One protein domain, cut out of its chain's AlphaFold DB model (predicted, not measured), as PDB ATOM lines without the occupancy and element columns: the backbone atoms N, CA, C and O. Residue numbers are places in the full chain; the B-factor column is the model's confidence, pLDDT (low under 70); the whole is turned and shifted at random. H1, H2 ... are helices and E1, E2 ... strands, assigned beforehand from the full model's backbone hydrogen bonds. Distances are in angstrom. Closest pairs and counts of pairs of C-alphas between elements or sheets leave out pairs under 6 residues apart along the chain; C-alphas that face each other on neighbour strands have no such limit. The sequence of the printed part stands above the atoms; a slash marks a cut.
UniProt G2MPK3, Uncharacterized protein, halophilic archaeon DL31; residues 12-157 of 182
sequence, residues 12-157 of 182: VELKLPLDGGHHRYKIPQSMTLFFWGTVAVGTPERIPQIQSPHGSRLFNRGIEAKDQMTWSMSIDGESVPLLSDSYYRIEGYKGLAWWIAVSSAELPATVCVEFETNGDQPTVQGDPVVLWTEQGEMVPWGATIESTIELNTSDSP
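Overview. This is residues 12 to 157 of the 182 residues of an uncharacterized protein of halophilic archaeon DL31 (UniProt G2MPK3). Two strongly twisted five-stranded sheets lie face to face as an elongated sandwich, E2 E10 E8 E4 E5 in one layer and E1 E3 E6 E7 E9 in the other. Toward one end of the long axis, H1 packs on E3 and E7 of the second sheet, and the long loop of residues 118 to 129 lies at that end too. The printed part has 146 residues, with one named helix and ten named strands in the order E1 E2 E3 H1 E4 E5 E6 E7 E8 E9 E10; the class is mostly strand. The first sheet is mixed and runs in the order E2 E10 E8 E4 E5, while the second is branched at E3 and has both parallel and antiparallel pairs. The whole is compact, with a radius of gyration of the C-alphas of 16.3 A and spans of 52 by 30 by 23 A.

Along the chain. In the first sheet, E2 is residues 22 to 27, E10 is 144 to 153 and 29.7 A long, E8 is 109 to 117 and 26.6 A, E4 is 69 to 75 and 20.4 A, and E5 is 78 to 80. In the branched sheet, E1 is residues 12 to 15, beginning at C-alpha 12 (99.032, 123.501, 55.764). E3 is 32 to 42 and 32.8 A long, E6 is 83 to 90, E7 is 93 to 102 and 27.8 A, and E9 is 130 to 132. H1 is 53 to 64 and 16.7 A long. E10 ends at C-alpha 153 (89.586, 115.529, 58.502).

Arrangement. In the first sheet E2 and E10 are parallel, with N 23 and O 148 at 2.8 A. E10 and E8 are antiparallel, with N 111 and O 149 at 2.8 A, as are E8 and E4, with N 72 and O 114 at 2.8 A. E4 and E5 form a hairpin, with N 75 and O 78 at 2.9 A. The facing parts of the two sheets are 10.1 A centre to centre, their strands at 29 degrees. In the branched sheet, E1, parallel to E3 with N 14 and O 34 at 2.8 A, and E9, antiparallel with N 132 and O 40 at 2.8 A, lie on one side of E3. E7 lies on the other side, antiparallel, with N 37 and O 98 at 2.8 A. E6 and E7 form a hairpin, with N 95 and O 88 at 2.8 A; E6 bends by 50 degrees at residue 86 and E7 by 58 degrees at residue 96. H1 is on this sheet at a height of 8.7 A, slantwise to E3 at 49 degrees on the local plane. The closest C-alphas of H1 and E3 are those of Phe 59 and Val 41, 5.7 A. In H1 every O i to N i+4 pair is within hydrogen-bond range.

Size, cuts and confidence. The two C-alphas farthest apart, those of Gln 125 and Asp 155, are 53.9 A apart. The printed part has no cut. The links E8 to E9 and E9 to E10 are long. The mean pLDDT of the printed part is 88.0; residues 86, 91 to 92 and 157 are under 70.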
ATOM      1  N   VAL A  12      99.612 123.027  54.505       79.06
ATOM      2  CA  VAL A  12      99.032 123.501  55.764       79.06
ATOM      3  C   VAL A  12     100.151 123.588  56.791       79.06
ATOM      4  O   VAL A  12     100.785 122.583  57.113       79.06
ATOM      5  N   GLU A  13     100.388 124.791  57.307       83.69
ATOM      6  CA  GLU A  13     101.375 125.010  58.360       83.69
ATOM      7  C   GLU A  13     100.798 124.610  59.721       83.69
ATOM      8  O   GLU A  13      99.740 125.087  60.140       83.69
ATOM      9  N   LEU A  14     101.525 123.748  60.424       85.94
ATOM     10  CA  LEU A  14     101.225 123.300  61.773       85.94
ATOM     11  C   LEU A  14     102.425 123.617  62.653       85.94
ATOM     12  O   LEU A  14     103.503 123.040  62.515       85.94
ATOM     13  N   LYS A  15     102.235 124.560  63.569       87.69
ATOM     14  CA  LYS A  15     103.267 124.871  64.543       87.69
ATOM     15  C   LYS A  15     103.295 123.788  65.616       87.69
ATOM     16  O   LYS A  15     102.253 123.436  66.164       87.69
ATOM     17  N   LEU A  16     104.487 123.299  65.924       91.12
ATOM     18  CA  LEU A  16     104.714 122.348  66.993       91.12
ATOM     19  C   LEU A  16     104.525 123.053  68.350       91.12
ATOM     20  O   LEU A  16     105.221 124.039  68.625       91.12
ATOM     21  N   PRO A  17     103.561 122.608  69.173       89.06
ATOM     22  CA  PRO A  17     103.329 123.165  70.495       89.06
ATOM     23  C   PRO A  17     104.490 122.843  71.438       89.06
ATOM     24  O   PRO A  17     105.149 121.815  71.306       89.06
ATOM     25  N   LEU A  18     104.719 123.746  72.390       90.69
ATOM     26  CA  LEU A  18     105.754 123.625  73.414       90.69
ATOM     27  C   LEU A  18     105.195 124.015  74.786       90.69
ATOM     28  O   LEU A  18     105.740 124.863  75.485       90.69
ATOM     29  N   ASP A  19     104.041 123.449  75.119       90.44
ATOM     30  CA  ASP A  19     103.217 123.852  76.263       90.44
ATOM     31  C   ASP A  19     102.749 122.673  77.132       90.44
ATOM     32  O   ASP A  19     102.014 122.870  78.098       90.44
ATOM     33  N   GLY A  20     103.143 121.439  76.800       91.19
ATOM     34  CA  GLY A  20     102.676 120.239  77.499       91.19
ATOM     35  C   GLY A  20     101.215 119.867  77.200       91.19
ATOM     36  O   GLY A  20     100.626 119.031  77.885       91.19
ATOM     37  N   GLY A  21     100.583 120.561  76.249       93.19
ATOM     38  CA  GLY A  21      99.149 120.516  76.008       93.19
ATOM     39  C   GLY A  21      98.695 119.481  74.982       93.19
ATOM     40  O   GLY A  21      99.477 118.880  74.240       93.19
ATOM     41  N   HIS A  22      97.371 119.334  74.916       94.12
ATOM     42  CA  HIS A  22      96.673 118.553  73.900       94.12
ATOM     43  C   HIS A  22      95.937 119.479  72.935       94.12
ATOM     44  O   HIS A  22      95.054 120.241  73.335       94.12
ATOM     45  N   HIS A  23      96.291 119.393  71.660       91.44
ATOM     46  CA  HIS A  23      95.837 120.290  70.603       91.44
ATOM     47  C   HIS A  23      95.000 119.534  69.583       91.44
ATOM     48  O   HIS A  23      95.186 118.340  69.371       91.44
ATOM     49  N   ARG A  24      94.076 120.225  68.913       90.31
ATOM     50  CA  ARG A  24      93.258 119.625  67.854       90.31
ATOM     51  C   ARG A  24      93.157 120.557  66.660       90.31
ATOM     52  O   ARG A  24      92.675 121.680  66.793       90.31
ATOM     53  N   TYR A  25      93.514 120.047  65.486       85.62
ATOM     54  CA  TYR A  25      93.349 120.748  64.217       85.62
ATOM     55  C   TYR A  25      92.485 119.930  63.266       85.62
ATOM     56  O   TYR A  25      92.499 118.698  63.260       85.62
ATOM     57  N   LYS A  26      91.716 120.639  62.443       85.50
ATOM     58  CA  LYS A  26      91.086 120.055  61.262       85.50
ATOM     59  C   LYS A  26      91.954 120.392  60.061       85.50
ATOM     60  O   LYS A  26      92.350 121.546  59.942       85.50
ATOM     61  N   ILE A  27      92.224 119.429  59.188       83.44
ATOM     62  CA  ILE A  27      93.018 119.643  57.974       83.44
ATOM     63  C   ILE A  27      92.355 118.981  56.752       83.44
ATOM     64  O   ILE A  27      91.584 118.030  56.909       83.44
ATOM     65  N   PRO A  28      92.618 119.456  55.524       81.19
ATOM     66  CA  PRO A  28      92.191 118.774  54.304       81.19
ATOM     67  C   PRO A  28      92.883 117.415  54.135       81.19
ATOM     68  O   PRO A  28      94.073 117.289  54.399       81.19
ATOM     69  N   GLN A  29      92.157 116.422  53.614       75.75
ATOM     70  CA  GLN A  29      92.616 115.027  53.519       75.75
ATOM     71  C   GLN A  29      93.805 114.795  52.568       75.75
ATOM     72  O   GLN A  29      94.482 113.780  52.665       75.75
ATOM     73  N   SER A  30      94.056 115.708  51.630       76.06
ATOM     74  CA  SER A  30      95.068 115.535  50.575       76.06
ATOM     75  C   SER A  30      96.004 116.735  50.465       76.06
ATOM     76  O   SER A  30      96.454 117.073  49.373       76.06
ATOM     77  N   MET A  31      96.242 117.423  51.583       77.81
ATOM     78  CA  MET A  31      97.230 118.494  51.648       77.81
ATOM     79  C   MET A  31      98.487 118.046  52.372       77.81
ATOM     80  O   MET A  31      98.445 117.317  53.361       77.81
ATOM     81  N   THR A  32      99.597 118.579  51.890       83.31
ATOM     82  CA  THR A  32     100.879 118.515  52.571       83.31
ATOM     83  C   THR A  32     100.819 119.250  53.887       83.31
ATOM     84  O   THR A  32     100.226 120.326  53.990       83.31
ATOM     85  N   LEU A  33     101.462 118.662  54.884       85.31
ATOM     86  CA  LEU A  33     101.597 119.221  56.212       85.31
ATOM     87  C   LEU A  33     103.018 119.716  56.397       85.31
ATOM     88  O   LEU A  33     103.968 118.966  56.195       85.31
ATOM     89  N   PHE A  34     103.150 120.976  56.783       86.19
ATOM     90  CA  PHE A  34     104.421 121.573  57.149       86.19
ATOM     91  C   PHE A  34     104.452 121.760  58.660       86.19
ATOM     92  O   PHE A  34     103.805 122.661  59.198       86.19
ATOM     93  N   PHE A  35     105.185 120.889  59.341       88.25
ATOM     94  CA  PHE A  35     105.383 120.957  60.778       88.25
ATOM     95  C   PHE A  35     106.614 121.790  61.084       88.25
ATOM     96  O   PHE A  35     107.669 121.557  60.495       88.25
ATOM     97  N   TRP A  36     106.510 122.730  62.020       88.62
ATOM     98  CA  TRP A  36     107.666 123.520  62.436       88.62
ATOM     99  C   TRP A  36     107.594 123.972  63.891       88.62
ATOM    100  O   TRP A  36     106.537 124.344  64.392       88.62
ATOM    101  N   GLY A  37     108.733 123.972  64.571       88.88
ATOM    102  CA  GLY A  37     108.909 124.474  65.930       88.88
ATOM    103  C   GLY A  37     110.074 125.454  65.982       88.88
ATOM    104  O   GLY A  37     111.041 125.335  65.229       88.88
ATOM    105  N   THR A  38     109.993 126.446  66.864       90.00
ATOM    106  CA  THR A  38     111.070 127.426  67.055       90.00
ATOM    107  C   THR A  38     111.229 127.795  68.510       90.00
ATOM    108  O   THR A  38     110.229 127.958  69.209       90.00
ATOM    109  N   VAL A  39     112.466 128.074  68.905       91.06
ATOM    110  CA  VAL A  39     112.777 128.732  70.177       91.06
ATOM    111  C   VAL A  39     113.624 129.974  69.925       91.06
ATOM    112  O   VAL A  39     114.540 129.972  69.095       91.06
ATOM    113  N   ALA A  40     113.321 131.055  70.633       90.88
ATOM    114  CA  ALA A  40     114.158 132.246  70.662       90.88
ATOM    115  C   ALA A  40     115.166 132.151  71.812       90.88
ATOM    116  O   ALA A  40     114.874 131.590  72.863       90.88
ATOM    117  N   VAL A  41     116.359 132.708  71.614       90.94
ATOM    118  CA  VAL A  41     117.427 132.679  72.619       90.94
ATOM    119  C   VAL A  41     117.484 134.027  73.331       90.94
ATOM    120  O   VAL A  41     117.582 135.069  72.680       90.94
ATOM    121  N   GLY A  42     117.437 134.015  74.660       91.56
ATOM    122  CA  GLY A  42     117.434 135.221  75.481       91.56
ATOM    123  C   GLY A  42     118.062 135.016  76.854       91.56
ATOM    124  O   GLY A  42     118.802 134.060  77.085       91.56
ATOM    125  N   THR A  43     117.755 135.944  77.753       91.56
ATOM    126  CA  THR A  43     118.032 135.866  79.194       91.56
ATOM    127  C   THR A  43     116.709 135.650  79.945       91.56
ATOM    128  O   THR A  43     115.653 135.701  79.305       91.56
ATOM    129  N   PRO A  44     116.709 135.434  81.274       91.75
ATOM    130  CA  PRO A  44     115.473 135.350  82.057       91.75
ATOM    131  C   PRO A  44     114.596 136.609  81.984       91.75
ATOM    132  O   PRO A  44     113.391 136.545  82.204       91.75
ATOM    133  N   GLU A  45     115.182 137.768  81.680       89.56
ATOM    134  CA  GLU A  45     114.472 139.046  81.662       89.56
ATOM    135  C   GLU A  45     113.871 139.371  80.294       89.56
ATOM    136  O   GLU A  45     112.847 140.055  80.228       89.56
ATOM    137  N   ARG A  46     114.538 138.979  79.198       88.12
ATOM    138  CA  ARG A  46     114.122 139.349  77.837       88.12
ATOM    139  C   ARG A  46     114.843 138.576  76.740       88.12
ATOM    140  O   ARG A  46     115.941 138.056  76.918       88.12
ATOM    141  N   ILE A  47     114.292 138.688  75.535       88.56
ATOM    142  CA  ILE A  47     114.988 138.395  74.282       88.56
ATOM    143  C   ILE A  47     115.624 139.703  73.770       88.56
ATOM    144  O   ILE A  47     114.903 140.649  73.443       88.56
ATOM    145  N   PRO A  48     116.960 139.828  73.719       86.31
ATOM    146  CA  PRO A  48     117.615 141.009  73.165       86.31
ATOM    147  C   PRO A  48     117.621 141.008  71.630       86.31
ATOM    148  O   PRO A  48     117.683 139.971  70.978       86.31
ATOM    149  N   GLN A  49     117.622 142.206  71.043       84.00
ATOM    150  CA  GLN A  49     117.719 142.415  69.593       84.00
ATOM    151  C   GLN A  49     119.014 141.815  69.022       84.00
ATOM    152  O   GLN A  49     120.102 142.083  69.547       84.00
ATOM    153  N   ILE A  50     118.922 141.077  67.907       83.00
ATOM    154  CA  ILE A  50     120.053 140.326  67.327       83.00
ATOM    155  C   ILE A  50     121.202 141.230  66.875       83.00
ATOM    156  O   ILE A  50     122.358 140.820  66.874       83.00
ATOM    157  N   GLN A  51     120.889 142.474  66.504       85.00
ATOM    158  CA  GLN A  51     121.868 143.467  66.052       85.00
ATOM    159  C   GLN A  51     122.707 144.033  67.206       85.00
ATOM    160  O   GLN A  51     123.751 144.637  66.971       85.00
ATOM    161  N   SER A  52     122.263 143.854  68.454       89.50
ATOM    162  CA  SER A  52     123.055 144.245  69.615       89.50
ATOM    163  C   SER A  52     124.207 143.251  69.839       89.50
ATOM    164  O   SER A  52     124.024 142.048  69.627       89.50
ATOM    165  N   PRO A  53     125.376 143.696  70.343       91.06
ATOM    166  CA  PRO A  53     126.482 142.789  70.654       91.06
ATOM    167  C   PRO A  53     126.090 141.664  71.619       91.06
ATOM    168  O   PRO A  53     126.561 140.537  71.497       91.06
ATOM    169  N   HIS A  54     125.211 141.959  72.578       90.44
ATOM    170  CA  HIS A  54     124.725 140.971  73.534       90.44
ATOM    171  C   HIS A  54     123.770 139.959  72.879       90.44
ATOM    172  O   HIS A  54     123.974 138.759  73.041       90.44
ATOM    173  N   GLY A  55     122.809 140.412  72.064       88.19
ATOM    174  CA  GLY A  55     121.896 139.518  71.343       88.19
ATOM    175  C   GLY A  55     122.599 138.615  70.335       88.19
ATOM    176  O   GLY A  55     122.319 137.420  70.290       88.19
ATOM    177  N   SER A  56     123.584 139.135  69.598       90.25
ATOM    178  CA  SER A  56     124.404 138.310  68.705       90.25
ATOM    179  C   SER A  56     125.186 137.230  69.464       90.25
ATOM    180  O   SER A  56     125.235 136.090  69.003       90.25
ATOM    181  N   ARG A  57     125.763 137.553  70.632       93.81
ATOM    182  CA  ARG A  57     126.484 136.573  71.463       93.81
ATOM    183  C   ARG A  57     125.567 135.490  72.020       93.81
ATOM    184  O   ARG A  57     125.921 134.319  71.935       93.81
ATOM    185  N   LEU A  58     124.407 135.870  72.556       91.62
ATOM    186  CA  LEU A  58     123.415 134.917  73.059       91.62
ATOM    187  C   LEU A  58     122.966 133.959  71.966       91.62
ATOM    188  O   LEU A  58     122.993 132.750  72.159       91.62
ATOM    189  N   PHE A  59     122.628 134.489  70.794       90.38
ATOM    190  CA  PHE A  59     122.194 133.662  69.680       90.38
ATOM    191  C   PHE A  59     123.282 132.682  69.213       90.38
ATOM    192  O   PHE A  59     122.993 131.502  69.026       90.38
ATOM    193  N   ASN A  60     124.536 133.129  69.093       92.12
ATOM    194  CA  ASN A  60     125.651 132.233  68.766       92.12
ATOM    195  C   ASN A  60     125.840 131.151  69.836       92.12
ATOM    196  O   ASN A  60     126.044 129.991  69.495       92.12
ATOM    197  N   ARG A  61     125.699 131.502  71.119       94.31
ATOM    198  CA  ARG A  61     125.763 130.520  72.206       94.31
ATOM    199  C   ARG A  61     124.616 129.510  72.143       94.31
ATOM    200  O   ARG A  61     124.830 128.338  72.425       94.31
ATOM    201  N   GLY A  62     123.426 129.944  71.731       91.81
ATOM    202  CA  GLY A  62     122.304 129.053  71.445       91.81
ATOM    203  C   GLY A  62     122.599 128.085  70.296       91.81
ATOM    204  O   GLY A  62     122.289 126.907  70.420       91.81
ATOM    205  N   ILE A  63     123.254 128.545  69.220       91.12
ATOM    206  CA  ILE A  63     123.716 127.665  68.130       91.12
ATOM    207  C   ILE A  63     124.709 126.624  68.651       91.12
ATOM    208  O   ILE A  63     124.568 125.447  68.344       91.12
ATOM    209  N   GLU A  64     125.702 127.039  69.439       93.31
ATOM    210  CA  GLU A  64     126.691 126.121  70.028       93.31
ATOM    211  C   GLU A  64     126.043 125.083  70.954       93.31
ATOM    212  O   GLU A  64     126.516 123.955  71.049       93.31
ATOM    213  N   ALA A  65     124.958 125.458  71.633       93.06
ATOM    214  CA  ALA A  65     124.200 124.578  72.513       93.06
ATOM    215  C   ALA A  65     123.104 123.782  71.788       93.06
ATOM    216  O   ALA A  65     122.358 123.055  72.434       93.06
ATOM    217  N   LYS A  66     122.981 123.898  70.463       90.69
ATOM    218  CA  LYS A  66     121.913 123.246  69.701       90.69
ATOM    219  C   LYS A  66     121.949 121.719  69.824       90.69
ATOM    220  O   LYS A  66     120.892 121.108  69.877       90.69
ATOM    221  N   ASP A  67     123.129 121.113  69.943       91.25
ATOM    222  CA  ASP A  67     123.270 119.660  70.146       91.25
ATOM    223  C   ASP A  67     122.780 119.195  71.533       91.25
ATOM    224  O   ASP A  67     122.663 118.000  71.788       91.25
ATOM    225  N   GLN A  68     122.484 120.135  72.436       94.62
ATOM    226  CA  GLN A  68     121.839 119.885  73.725       94.62
ATOM    227  C   GLN A  68     120.313 120.038  73.652       94.62
ATOM    228  O   GLN A  68     119.649 119.939  74.679       94.62
ATOM    229  N   MET A  69     119.764 120.324  72.467       94.69
ATOM    230  CA  MET A  69     118.341 120.539  72.223       94.69
ATOM    231  C   MET A  69     117.833 119.504  71.221       94.69
ATOM    232  O   MET A  69     118.227 119.507  70.051       94.69
ATOM    233  N   THR A  70     116.901 118.668  71.653       93.62
ATOM    234  CA  THR A  70     116.290 117.650  70.799       93.62
ATOM    235  C   THR A  70     114.832 118.001  70.567       93.62
ATOM    236  O   THR A  70     114.093 118.222  71.518       93.62
ATOM    237  N   TRP A  71     114.415 118.036  69.302       93.38
ATOM    238  CA  TRP A  71     113.003 117.955  68.936       93.38
ATOM    239  C   TRP A  71     112.743 116.588  68.316       93.38
ATOM    240  O   TRP A  71     113.361 116.238  67.304       93.38
ATOM    241  N   SER A  72     111.792 115.862  68.884       93.69
ATOM    242  CA  SER A  72     111.313 114.586  68.370       93.69
ATOM    243  C   SER A  72     109.849 114.728  67.973       93.69
ATOM    244  O   SER A  72     109.053 115.360  68.665       93.69
ATOM    245  N   MET A  73     109.485 114.138  66.838       95.00
ATOM    246  CA  MET A  73     108.103 114.085  66.379       95.00
ATOM    247  C   MET A  73     107.774 112.671  65.917       95.00
ATOM    248  O   MET A  73     108.599 111.999  65.293       95.00
ATOM    249  N   SER A  74     106.555 112.226  66.192       95.44
ATOM    250  CA  SER A  74     106.011 110.997  65.619       95.44
ATOM    251  C   SER A  74     104.575 111.196  65.171       95.44
ATOM    252  O   SER A  74     103.816 111.863  65.870       95.44
ATOM    253  N   ILE A  75     104.193 110.579  64.057       94.12
ATOM    254  CA  ILE A  75     102.816 110.549  63.554       94.12
ATOM    255  C   ILE A  75     102.325 109.108  63.677       94.12
ATOM    256  O   ILE A  75     102.939 108.205  63.115       94.12
ATOM    257  N   ASP A  76     101.279 108.884  64.472       93.38
ATOM    258  CA  ASP A  76     100.732 107.557  64.798       93.38
ATOM    259  C   ASP A  76     101.802 106.547  65.260       93.38
ATOM    260  O   ASP A  76     101.769 105.356  64.951       93.38
ATOM    261  N   GLY A  77     102.785 107.046  66.016       90.50
ATOM    262  CA  GLY A  77     103.909 106.267  66.537       90.50
ATOM    263  C   GLY A  77     105.057 106.032  65.546       90.50
ATOM    264  O   GLY A  77     106.101 105.524  65.954       90.50
ATOM    265  N   GLU A  78     104.930 106.426  64.274       90.94
ATOM    266  CA  GLU A  78     106.044 106.428  63.316       90.94
ATOM    267  C   GLU A  78     106.895 107.685  63.546       90.94
ATOM    268  O   GLU A  78     106.397 108.805  63.442       90.94
ATOM    269  N   SER A  79     108.176 107.511  63.887       91.50
ATOM    270  CA  SER A  79     109.100 108.634  64.094       91.50
ATOM    271  C   SER A  79     109.362 109.376  62.784       91.50
ATOM    272  O   SER A  79     109.623 108.765  61.746       91.50
ATOM    273  N   VAL A  80     109.319 110.705  62.852       89.00
ATOM    274  CA  VAL A  80     109.490 111.604  61.716       89.00
ATOM    275  C   VAL A  80     110.639 112.574  62.029       89.00
ATOM    276  O   VAL A  80     110.530 113.361  62.972       89.00
ATOM    277  N   PRO A  81     111.759 112.528  61.281       86.06
ATOM    278  CA  PRO A  81     112.946 113.308  61.611       86.06
ATOM    279  C   PRO A  81     112.748 114.791  61.295       86.06
ATOM    280  O   PRO A  81     112.409 115.151  60.172       86.06
ATOM    281  N   LEU A  82     113.022 115.665  62.260       85.44
ATOM    282  CA  LEU A  82     112.991 117.111  62.047       85.44
ATOM    283  C   LEU A  82     114.354 117.629  61.574       85.44
ATOM    284  O   LEU A  82     115.398 117.309  62.145       85.44
ATOM    285  N   LEU A  83     114.341 118.484  60.554       83.12
ATOM    286  CA  LEU A  83     115.520 119.216  60.100       83.12
ATOM    287  C   LEU A  83     115.788 120.369  61.059       83.12
ATOM    288  O   LEU A  83     114.902 121.178  61.305       83.12
ATOM    289  N   SER A  84     117.000 120.436  61.611       79.75
ATOM    290  CA  SER A  84     117.345 121.350  62.708       79.75
ATOM    291  C   SER A  84     118.302 122.474  62.307       79.75
ATOM    292  O   SER A  84     118.583 123.374  63.093       79.75
ATOM    293  N   ASP A  85     118.886 122.444  61.110       70.75
ATOM    294  CA  ASP A  85     119.873 123.408  60.581       70.75
ATOM    295  C   ASP A  85     119.270 124.770  60.187       70.75
ATOM    296  O   ASP A  85     119.837 125.533  59.404       70.75
ATOM    297  N   SER A  86     118.120 125.087  60.767       69.19
ATOM    298  CA  SER A  86     117.235 126.149  60.343       69.19
ATOM    299  C   SER A  86     117.105 127.226  61.418       69.19
ATOM    300  O   SER A  86     117.318 126.999  62.611       69.19
ATOM    301  N   TYR A  87     116.765 128.440  60.994       76.94
ATOM    302  CA  TYR A  87     116.606 129.583  61.889       76.94
ATOM    303  C   TYR A  87     115.293 130.288  61.609       76.94
ATOM    304  O   TYR A  87     114.822 130.309  60.486       76.94
ATOM    305  N   TYR A  88     114.720 130.944  62.603       71.12
ATOM    306  CA  TYR A  88     113.550 131.793  62.400       71.12
ATOM    307  C   TYR A  88     113.924 133.252  62.629       71.12
ATOM    308  O   TYR A  88     114.774 133.541  63.469       71.12
ATOM    309  N   ARG A  89     113.332 134.185  61.876       70.38
ATOM    310  CA  ARG A  89     113.590 135.622  62.025       70.38
ATOM    311  C   ARG A  89     112.284 136.399  62.058       70.38
ATOM    312  O   ARG A  89     111.499 136.309  61.122       70.38
ATOM    313  N   ILE A  90     112.131 137.237  63.077       70.00
ATOM    314  CA  ILE A  90     111.025 138.189  63.204       70.00
ATOM    315  C   ILE A  90     111.571 139.528  63.691       70.00
ATOM    316  O   ILE A  90     112.272 139.562  64.690       70.00
ATOM    317  N   GLU A  91     111.335 140.617  62.955       69.88
ATOM    318  CA  GLU A  91     111.556 142.009  63.410       69.88
ATOM    319  C   GLU A  91     112.869 142.300  64.182       69.88
ATOM    320  O   GLU A  91     112.896 143.062  65.145       69.88
ATOM    321  N   GLY A  92     113.991 141.704  63.761       68.12
ATOM    322  CA  GLY A  92     115.294 141.902  64.423       68.12
ATOM    323  C   GLY A  92     115.638 140.876  65.511       68.12
ATOM    324  O   GLY A  92     116.697 140.964  66.124       68.12
ATOM    325  N   TYR A  93     114.814 139.853  65.690       72.06
ATOM    326  CA  TYR A  93     115.091 138.664  66.489       72.06
ATOM    327  C   TYR A  93     115.435 137.478  65.596       72.06
ATOM    328  O   TYR A  93     114.979 137.395  64.452       72.06
ATOM    329  N   LYS A  94     116.248 136.560  66.125       80.19
ATOM    330  CA  LYS A  94     116.593 135.299  65.472       80.19
ATOM    331  C   LYS A  94     116.441 134.150  66.471       80.19
ATOM    332  O   LYS A  94     116.893 134.271  67.607       80.19
ATOM    333  N   GLY A  95     115.797 133.071  66.047       83.38
ATOM    334  CA  GLY A  95     115.591 131.849  66.821       83.38
ATOM    335  C   GLY A  95     116.161 130.627  66.111       83.38
ATOM    336  O   GLY A  95     116.508 130.690  64.928       83.38
ATOM    337  N   LEU A  96     116.261 129.528  66.847       89.38
ATOM    338  CA  LEU A  96     116.547 128.201  66.308       89.38
ATOM    339  C   LEU A  96     115.230 127.583  65.836       89.38
ATOM    340  O   LEU A  96     114.201 127.782  66.486       89.38
ATOM    341  N   ALA A  97     115.254 126.888  64.700       88.75
ATOM    342  CA  ALA A  97     114.064 126.315  64.087       88.75
ATOM    343  C   ALA A  97     114.276 124.844  63.719       88.75
ATOM    344  O   ALA A  97     115.351 124.457  63.261       88.75
ATOM    345  N   TRP A  98     113.205 124.071  63.866       89.62
ATOM    346  CA  TRP A  98     113.098 122.683  63.447       89.62
ATOM    347  C   TRP A  98     111.862 122.522  62.583       89.62
ATOM    348  O   TRP A  98     110.829 123.110  62.902       89.62
ATOM    349  N   TRP A  99     111.940 121.751  61.505       88.31
ATOM    350  CA  TRP A  99     110.781 121.555  60.638       88.31
ATOM    351  C   TRP A  99     110.855 120.269  59.820       88.31
ATOM    352  O   TRP A  99     111.912 119.658  59.665       88.31
ATOM    353  N   ILE A 100     109.706 119.873  59.283       87.06
ATOM    354  CA  ILE A 100     109.578 118.857  58.241       87.06
ATOM    355  C   ILE A 100     108.310 119.112  57.434       87.06
ATOM    356  O   ILE A 100     107.308 119.599  57.958       87.06
ATOM    357  N   ALA A 101     108.341 118.736  56.162       84.56
ATOM    358  CA  ALA A 101     107.139 118.612  55.366       84.56
ATOM    359  C   ALA A 101     106.817 117.154  55.065       84.56
ATOM    360  O   ALA A 101     107.691 116.362  54.713       84.56
ATOM    361  N   VAL A 102     105.537 116.833  55.181       83.06
ATOM    362  CA  VAL A 102     104.976 115.507  54.960       83.06
ATOM    363  C   VAL A 102     103.937 115.628  53.856       83.06
ATOM    364  O   VAL A 102     102.998 116.415  53.992       83.06
ATOM    365  N   SER A 103     104.105 114.881  52.759       76.25
ATOM    366  CA  SER A 103     103.263 115.004  51.555       76.25
ATOM    367  C   SER A 103     101.768 114.866  51.857       76.25
ATOM    368  O   SER A 103     100.960 115.632  51.331       76.25
ATOM    369  N   SER A 104     101.414 113.935  52.745       73.38
ATOM    370  CA  SER A 104     100.093 113.780  53.357       73.38
ATOM    371  C   SER A 104     100.173 112.821  54.552       73.38
ATOM    372  O   SER A 104     101.120 112.041  54.663       73.38
ATOM    373  N   ALA A 105      99.181 112.875  55.440       79.19
ATOM    374  CA  ALA A 105      98.981 111.891  56.502       79.19
ATOM    375  C   ALA A 105      97.628 111.197  56.305       79.19
ATOM    376  O   ALA A 105      96.668 111.829  55.854       79.19
ATOM    377  N   GLU A 106      97.538 109.912  56.646       86.75
ATOM    378  CA  GLU A 106      96.240 109.249  56.784       86.75
ATOM    379  C   GLU A 106      95.504 109.867  57.978       86.75
ATOM    380  O   GLU A 106      96.108 110.098  59.016       86.75
ATOM    381  N   LEU A 107      94.220 110.202  57.824       87.38
ATOM    382  CA  LEU A 107      93.445 110.887  58.864       87.38
ATOM    383  C   LEU A 107      92.281 110.022  59.361       87.38
ATOM    384  O   LEU A 107      91.633 109.365  58.540       87.38
ATOM    385  N   PRO A 108      91.935 110.080  60.662       92.50
ATOM    386  CA  PRO A 108      92.566 110.898  61.705       92.50
ATOM    387  C   PRO A 108      93.956 110.380  62.104       92.50
ATOM    388  O   PRO A 108      94.185 109.177  62.069       92.50
ATOM    389  N   ALA A 109      94.833 111.295  62.516       92.56
ATOM    390  CA  ALA A 109      96.185 110.989  62.983       92.56
ATOM    391  C   ALA A 109      96.487 111.696  64.306       92.56
ATOM    392  O   ALA A 109      95.961 112.778  64.587       92.56
ATOM    393  N   THR A 110      97.377 111.104  65.094       95.12
ATOM    394  CA  THR A 110      97.925 111.702  66.315       95.12
ATOM    395  C   THR A 110      99.397 112.029  66.107       95.12
ATOM    396  O   THR A 110     100.197 111.150  65.798       95.12
ATOM    397  N   VAL A 111      99.766 113.292  66.297       95.25
ATOM    398  CA  VAL A 111     101.158 113.740  66.285       95.25
ATOM    399  C   VAL A 111     101.620 113.926  67.721       95.25
ATOM    400  O   VAL A 111     101.096 114.780  68.433       95.25
ATOM    401  N   CYS A 112     102.606 113.141  68.138       96.75
ATOM    402  CA  CYS A 112     103.296 113.347  69.407       96.75
ATOM    403  C   CYS A 112     104.545 114.180  69.152       96.75
ATOM    404  O   CYS A 112     105.274 113.947  68.183       96.75
ATOM    405  N   VAL A 113     104.762 115.158  70.016       96.38
ATOM    406  CA  VAL A 113     105.812 116.157  69.894       96.38
ATOM    407  C   VAL A 113     106.543 116.214  71.220       96.38
ATOM    408  O   VAL A 113     105.918 116.408  72.258       96.38
ATOM    409  N   GLU A 114     107.854 116.070  71.184       96.75
ATOM    410  CA  GLU A 114     108.701 116.148  72.364       96.75
ATOM    411  C   GLU A 114     109.826 117.142  72.101       96.75
ATOM    412  O   GLU A 114     110.467 117.121  71.046       96.75
ATOM    413  N   PHE A 115     110.062 118.012  73.074       96.31
ATOM    414  CA  PHE A 115     111.233 118.866  73.112       96.31
ATOM    415  C   PHE A 115     111.991 118.644  74.405       96.31
ATOM    416  O   PHE A 115     111.426 118.740  75.493       96.31
ATOM    417  N   GLU A 116     113.284 118.408  74.280       96.19
ATOM    418  CA  GLU A 116     114.169 118.127  75.394       96.19
ATOM    419  C   GLU A 116     115.372 119.067  75.353       96.19
ATOM    420  O   GLU A 116     115.955 119.326  74.295       96.19
ATOM    421  N   THR A 117     115.766 119.554  76.527       96.06
ATOM    422  CA  THR A 117     117.056 120.217  76.730       96.06
ATOM    423  C   THR A 117     117.884 119.431  77.730       96.06
ATOM    424  O   THR A 117     117.396 119.078  78.800       96.06
ATOM    425  N   ASN A 118     119.149 119.191  77.399       94.94
ATOM    426  CA  ASN A 118     120.057 118.360  78.182       94.94
ATOM    427  C   ASN A 118     121.351 119.092  78.547       94.94
ATOM    428  O   ASN A 118     121.645 120.174  78.046       94.94
ATOM    429  N   GLY A 119     122.149 118.487  79.430       93.31
ATOM    430  CA  GLY A 119     123.447 119.030  79.835       93.31
ATOM    431  C   GLY A 119     123.364 120.317  80.662       93.31
ATOM    432  O   GLY A 119     122.304 120.715  81.146       93.31
ATOM    433  N   ASP A 120     124.520 120.951  80.853       94.38
ATOM    434  CA  ASP A 120     124.634 122.170  81.652       94.38
ATOM    435  C   ASP A 120     124.065 123.382  80.908       94.38
ATOM    436  O   ASP A 120     124.418 123.637  79.754       94.38
ATOM    437  N   GLN A 121     123.256 124.187  81.604       95.62
ATOM    438  CA  GLN A 121     122.702 125.411  81.034       95.62
ATOM    439  C   GLN A 121     123.831 126.359  80.585       95.62
ATOM    440  O   GLN A 121     124.677 126.756  81.398       95.62
ATOM    441  N   PRO A 122     123.859 126.775  79.305       95.00
ATOM    442  CA  PRO A 122     124.888 127.671  78.820       95.00
ATOM    443  C   PRO A 122     124.739 129.061  79.439       95.00
ATOM    444  O   PRO A 122     123.645 129.522  79.754       95.00
ATOM    445  N   THR A 123     125.860 129.768  79.562       95.00
ATOM    446  CA  THR A 123     125.895 131.152  80.045       95.00
ATOM    447  C   THR A 123     126.631 132.055  79.063       95.00
ATOM    448  O   THR A 123     127.504 131.610  78.309       95.00
ATOM    449  N   VAL A 124     126.291 133.343  79.074       92.94
ATOM    450  CA  VAL A 124     126.997 134.401  78.342       92.94
ATOM    451  C   VAL A 124     127.281 135.537  79.311       92.94
ATOM    452  O   VAL A 124     126.371 136.195  79.790       92.94
ATOM    453  N   GLN A 125     128.563 135.785  79.599       89.81
ATOM    454  CA  GLN A 125     129.003 136.833  80.538       89.81
ATOM    455  C   GLN A 125     128.416 136.702  81.960       89.81
ATOM    456  O   GLN A 125     128.326 137.691  82.678       89.81
ATOM    457  N   GLY A 126     128.068 135.480  82.374       89.00
ATOM    458  CA  GLY A 126     127.446 135.197  83.670       89.00
ATOM    459  C   GLY A 126     125.919 135.123  83.630       89.00
ATOM    460  O   GLY A 126     125.342 134.548  84.546       89.00
ATOM    461  N   ASP A 127     125.280 135.607  82.561       89.75
ATOM    462  CA  ASP A 127     123.829 135.503  82.395       89.75
ATOM    463  C   ASP A 127     123.458 134.115  81.846       89.75
ATOM    464  O   ASP A 127     124.076 133.666  80.869       89.75
ATOM    465  N   PRO A 128     122.469 133.419  82.435       93.75
ATOM    466  CA  PRO A 128     121.993 132.151  81.907       93.75
ATOM    467  C   PRO A 128     121.289 132.364  80.566       93.75
ATOM    468  O   PRO A 128     120.467 133.267  80.399       93.75
ATOM    469  N   VAL A 129     121.601 131.496  79.609       93.56
ATOM    470  CA  VAL A 129     120.886 131.427  78.339       93.56
ATOM    471  C   VAL A 129     119.552 130.732  78.583       93.56
ATOM    472  O   VAL A 129     119.506 129.606  79.080       93.56
ATOM    473  N   VAL A 130     118.467 131.403  78.215       93.88
ATOM    474  CA  VAL A 130     117.101 130.885  78.323       93.88
ATOM    475  C   VAL A 130     116.494 130.763  76.932       93.88
ATOM    476  O   VAL A 130     116.742 131.594  76.052       93.88
ATOM    477  N   LEU A 131     115.700 129.716  76.742       93.19
ATOM    478  CA  LEU A 131     114.913 129.507  75.536       93.19
ATOM    479  C   LEU A 131     113.505 130.052  75.756       93.19
ATOM    480  O   LEU A 131     112.906 129.826  76.803       93.19
ATOM    481  N   TRP A 132     112.984 130.765  74.768       91.62
ATOM    482  CA  TRP A 132     111.666 131.385  74.812       91.62
ATOM    483  C   TRP A 132     110.777 130.840  73.699       91.62
ATOM    484  O   TRP A 132     111.211 130.734  72.545       91.62
ATOM    485  N   THR A 133     109.525 130.539  74.031       86.56
ATOM    486  CA  THR A 133     108.466 130.288  73.049       86.56
ATOM    487  C   THR A 133     108.087 131.592  72.342       86.56
ATOM    488  O   THR A 133     108.359 132.693  72.823       86.56
ATOM    489  N   GLU A 134     107.410 131.498  71.196       74.75
ATOM    490  CA  GLU A 134     106.858 132.690  70.522       74.75
ATOM    491  C   GLU A 134     105.764 133.367  71.364       74.75
ATOM    492  O   GLU A 134     105.540 134.567  71.247       74.75
ATOM    493  N   GLN A 135     105.106 132.602  72.238       79.06
ATOM    494  CA  GLN A 135     104.102 133.086  73.180       79.06
ATOM    495  C   GLN A 135     104.716 133.863  74.356       79.06
ATOM    496  O   GLN A 135     103.980 134.441  75.153       79.06
ATOM    497  N   GLY A 136     106.049 133.924  74.448       83.25
ATOM    498  CA  GLY A 136     106.752 134.640  75.507       83.25
ATOM    499  C   GLY A 136     106.868 133.838  76.801       83.25
ATOM    500  O   GLY A 136     106.950 134.429  77.872       83.25
ATOM    501  N   GLU A 137     106.886 132.509  76.716       88.56
ATOM    502  CA  GLU A 137     107.101 131.624  77.862       88.56
ATOM    503  C   GLU A 137     108.538 131.105  77.861       88.56
ATOM    504  O   GLU A 137     109.097 130.792  76.808       88.56
ATOM    505  N   MET A 138     109.147 131.014  79.042       91.31
ATOM    506  CA  MET A 138     110.481 130.440  79.191       91.31
ATOM    507  C   MET A 138     110.400 128.919  79.226       91.31
ATOM    508  O   MET A 138     109.627 128.351  79.996       91.31
ATOM    509  N   VAL A 139     111.263 128.270  78.457       91.06
ATOM    510  CA  VAL A 139     111.447 126.822  78.484       91.06
ATOM    511  C   VAL A 139     112.543 126.500  79.502       91.06
ATOM    512  O   VAL A 139     113.668 126.994  79.350       91.06
ATOM    513  N   PRO A 140     112.251 125.711  80.551       86.94
ATOM    514  CA  PRO A 140     113.262 125.304  81.516       86.94
ATOM    515  C   PRO A 140     114.372 124.487  80.844       86.94
ATOM    516  O   PRO A 140     114.089 123.608  80.034       86.94
ATOM    517  N   TRP A 141     115.630 124.761  81.201       93.50
ATOM    518  CA  TRP A 141     116.759 123.932  80.777       93.50
ATOM    519  C   TRP A 141     116.823 122.649  81.614       93.50
ATOM    520  O   TRP A 141     116.572 122.701  82.819       93.50
ATOM    521  N   GLY A 142     117.190 121.518  81.010       93.50
ATOM    522  CA  GLY A 142     117.195 120.220  81.695       93.50
ATOM    523  C   GLY A 142     115.796 119.612  81.837       93.50
ATOM    524  O   GLY A 142     115.559 118.840  82.766       93.50
ATOM    525  N   ALA A 143     114.858 120.016  80.979       91.00
ATOM    526  CA  ALA A 143     113.479 119.547  80.992       91.00
ATOM    527  C   ALA A 143     113.074 118.944  79.645       91.00
ATOM    528  O   ALA A 143     113.563 119.356  78.589       91.00
ATOM    529  N   THR A 144     112.115 118.024  79.727       95.44
ATOM    530  CA  THR A 144     111.385 117.448  78.598       95.44
ATOM    531  C   THR A 144     109.952 117.966  78.628       95.44
ATOM    532  O   THR A 144     109.303 117.942  79.677       95.44
ATOM    533  N   ILE A 145     109.465 118.453  77.490       95.81
ATOM    534  CA  ILE A 145     108.086 118.894  77.290       95.81
ATOM    535  C   ILE A 145     107.476 118.033  76.193       95.81
ATOM    536  O   ILE A 145     107.969 118.026  75.066       95.81
ATOM    537  N   GLU A 146     106.385 117.352  76.521       96.62
ATOM    538  CA  GLU A 146     105.625 116.517  75.595       96.62
ATOM    539  C   GLU A 146     104.265 117.154  75.311       96.62
ATOM    540  O   GLU A 146     103.475 117.380  76.225       96.62
ATOM    541  N   SER A 147     103.969 117.408  74.042       95.31
ATOM    542  CA  SER A 147     102.670 117.897  73.583       95.31
ATOM    543  C   SER A 147     102.089 116.944  72.538       95.31
ATOM    544  O   SER A 147     102.806 116.255  71.811       95.31
ATOM    545  N   THR A 148     100.764 116.910  72.438       95.69
ATOM    546  CA  THR A 148     100.052 116.064  71.467       95.69
ATOM    547  C   THR A 148      99.177 116.915  70.557       95.69
ATOM    548  O   THR A 148      98.556 117.878  71.004       95.69
ATOM    549  N   ILE A 149      99.106 116.554  69.277       94.88
ATOM    550  CA  ILE A 149      98.210 117.154  68.293       94.88
ATOM    551  C   ILE A 149      97.327 116.068  67.668       94.88
ATOM    552  O   ILE A 149      97.819 115.154  67.018       94.88
ATOM    553  N   GLU A 150      96.011 116.215  67.769       92.69
ATOM    554  CA  GLU A 150      95.047 115.435  66.992       92.69
ATOM    555  C   GLU A 150      94.734 116.124  65.659       92.69
ATOM    556  O   GLU A 150      94.184 117.232  65.619       92.69
ATOM    557  N   LEU A 151      95.016 115.431  64.560       90.31
ATOM    558  CA  LEU A 151      94.666 115.842  63.209       90.31
ATOM    559  C   LEU A 151      93.402 115.113  62.768       90.31
ATOM    560  O   LEU A 151      93.369 113.891  62.659       90.31
ATOM    561  N   ASN A 152      92.351 115.878  62.492       88.12
ATOM    562  CA  ASN A 152      91.079 115.357  62.008       88.12
ATOM    563  C   ASN A 152      90.793 115.862  60.595       88.12
ATOM    564  O   ASN A 152      91.183 116.971  60.227       88.12
ATOM    565  N   THR A 153      90.042 115.086  59.821       87.00
ATOM    566  CA  THR A 153      89.586 115.529  58.502       87.00
ATOM    567  C   THR A 153      88.673 116.750  58.628       87.00
ATOM    568  O   THR A 153      87.798 116.821  59.498       87.00
ATOM    569  N   SER A 154      88.880 117.728  57.752       82.94
ATOM    570  CA  SER A 154      87.961 118.843  57.553       82.94
ATOM    571  C   SER A 154      87.022 118.589  56.381       82.94
ATOM    572  O   SER A 154      87.471 118.212  55.303       82.94
ATOM    573  N   ASP A 155      85.746 118.930  56.557       79.69
ATOM    574  CA  ASP A 155      84.770 119.017  55.463       79.69
ATOM    575  C   ASP A 155      84.933 120.306  54.630       79.69
ATOM    576  O   ASP A 155      84.278 120.490  53.603       79.69
ATOM    577  N   SER A 156      85.777 121.239  55.086       73.50
ATOM    578  CA  SER A 156      86.013 122.515  54.401       73.50
ATOM    579  C   SER A 156      87.001 122.345  53.243       73.50
ATOM    580  O   SER A 156      87.980 121.606  53.378       73.50
ATOM    581  N   PRO A 157      86.805 123.056  52.118       67.31
ATOM    582  CA  PRO A 157      87.699 122.947  50.976       67.31
ATOM    583  C   PRO A 157      89.097 123.461  51.326       67.31
ATOM    584  O   PRO A 157      89.262 124.412  52.089       67.31
TER     585      PRO A 157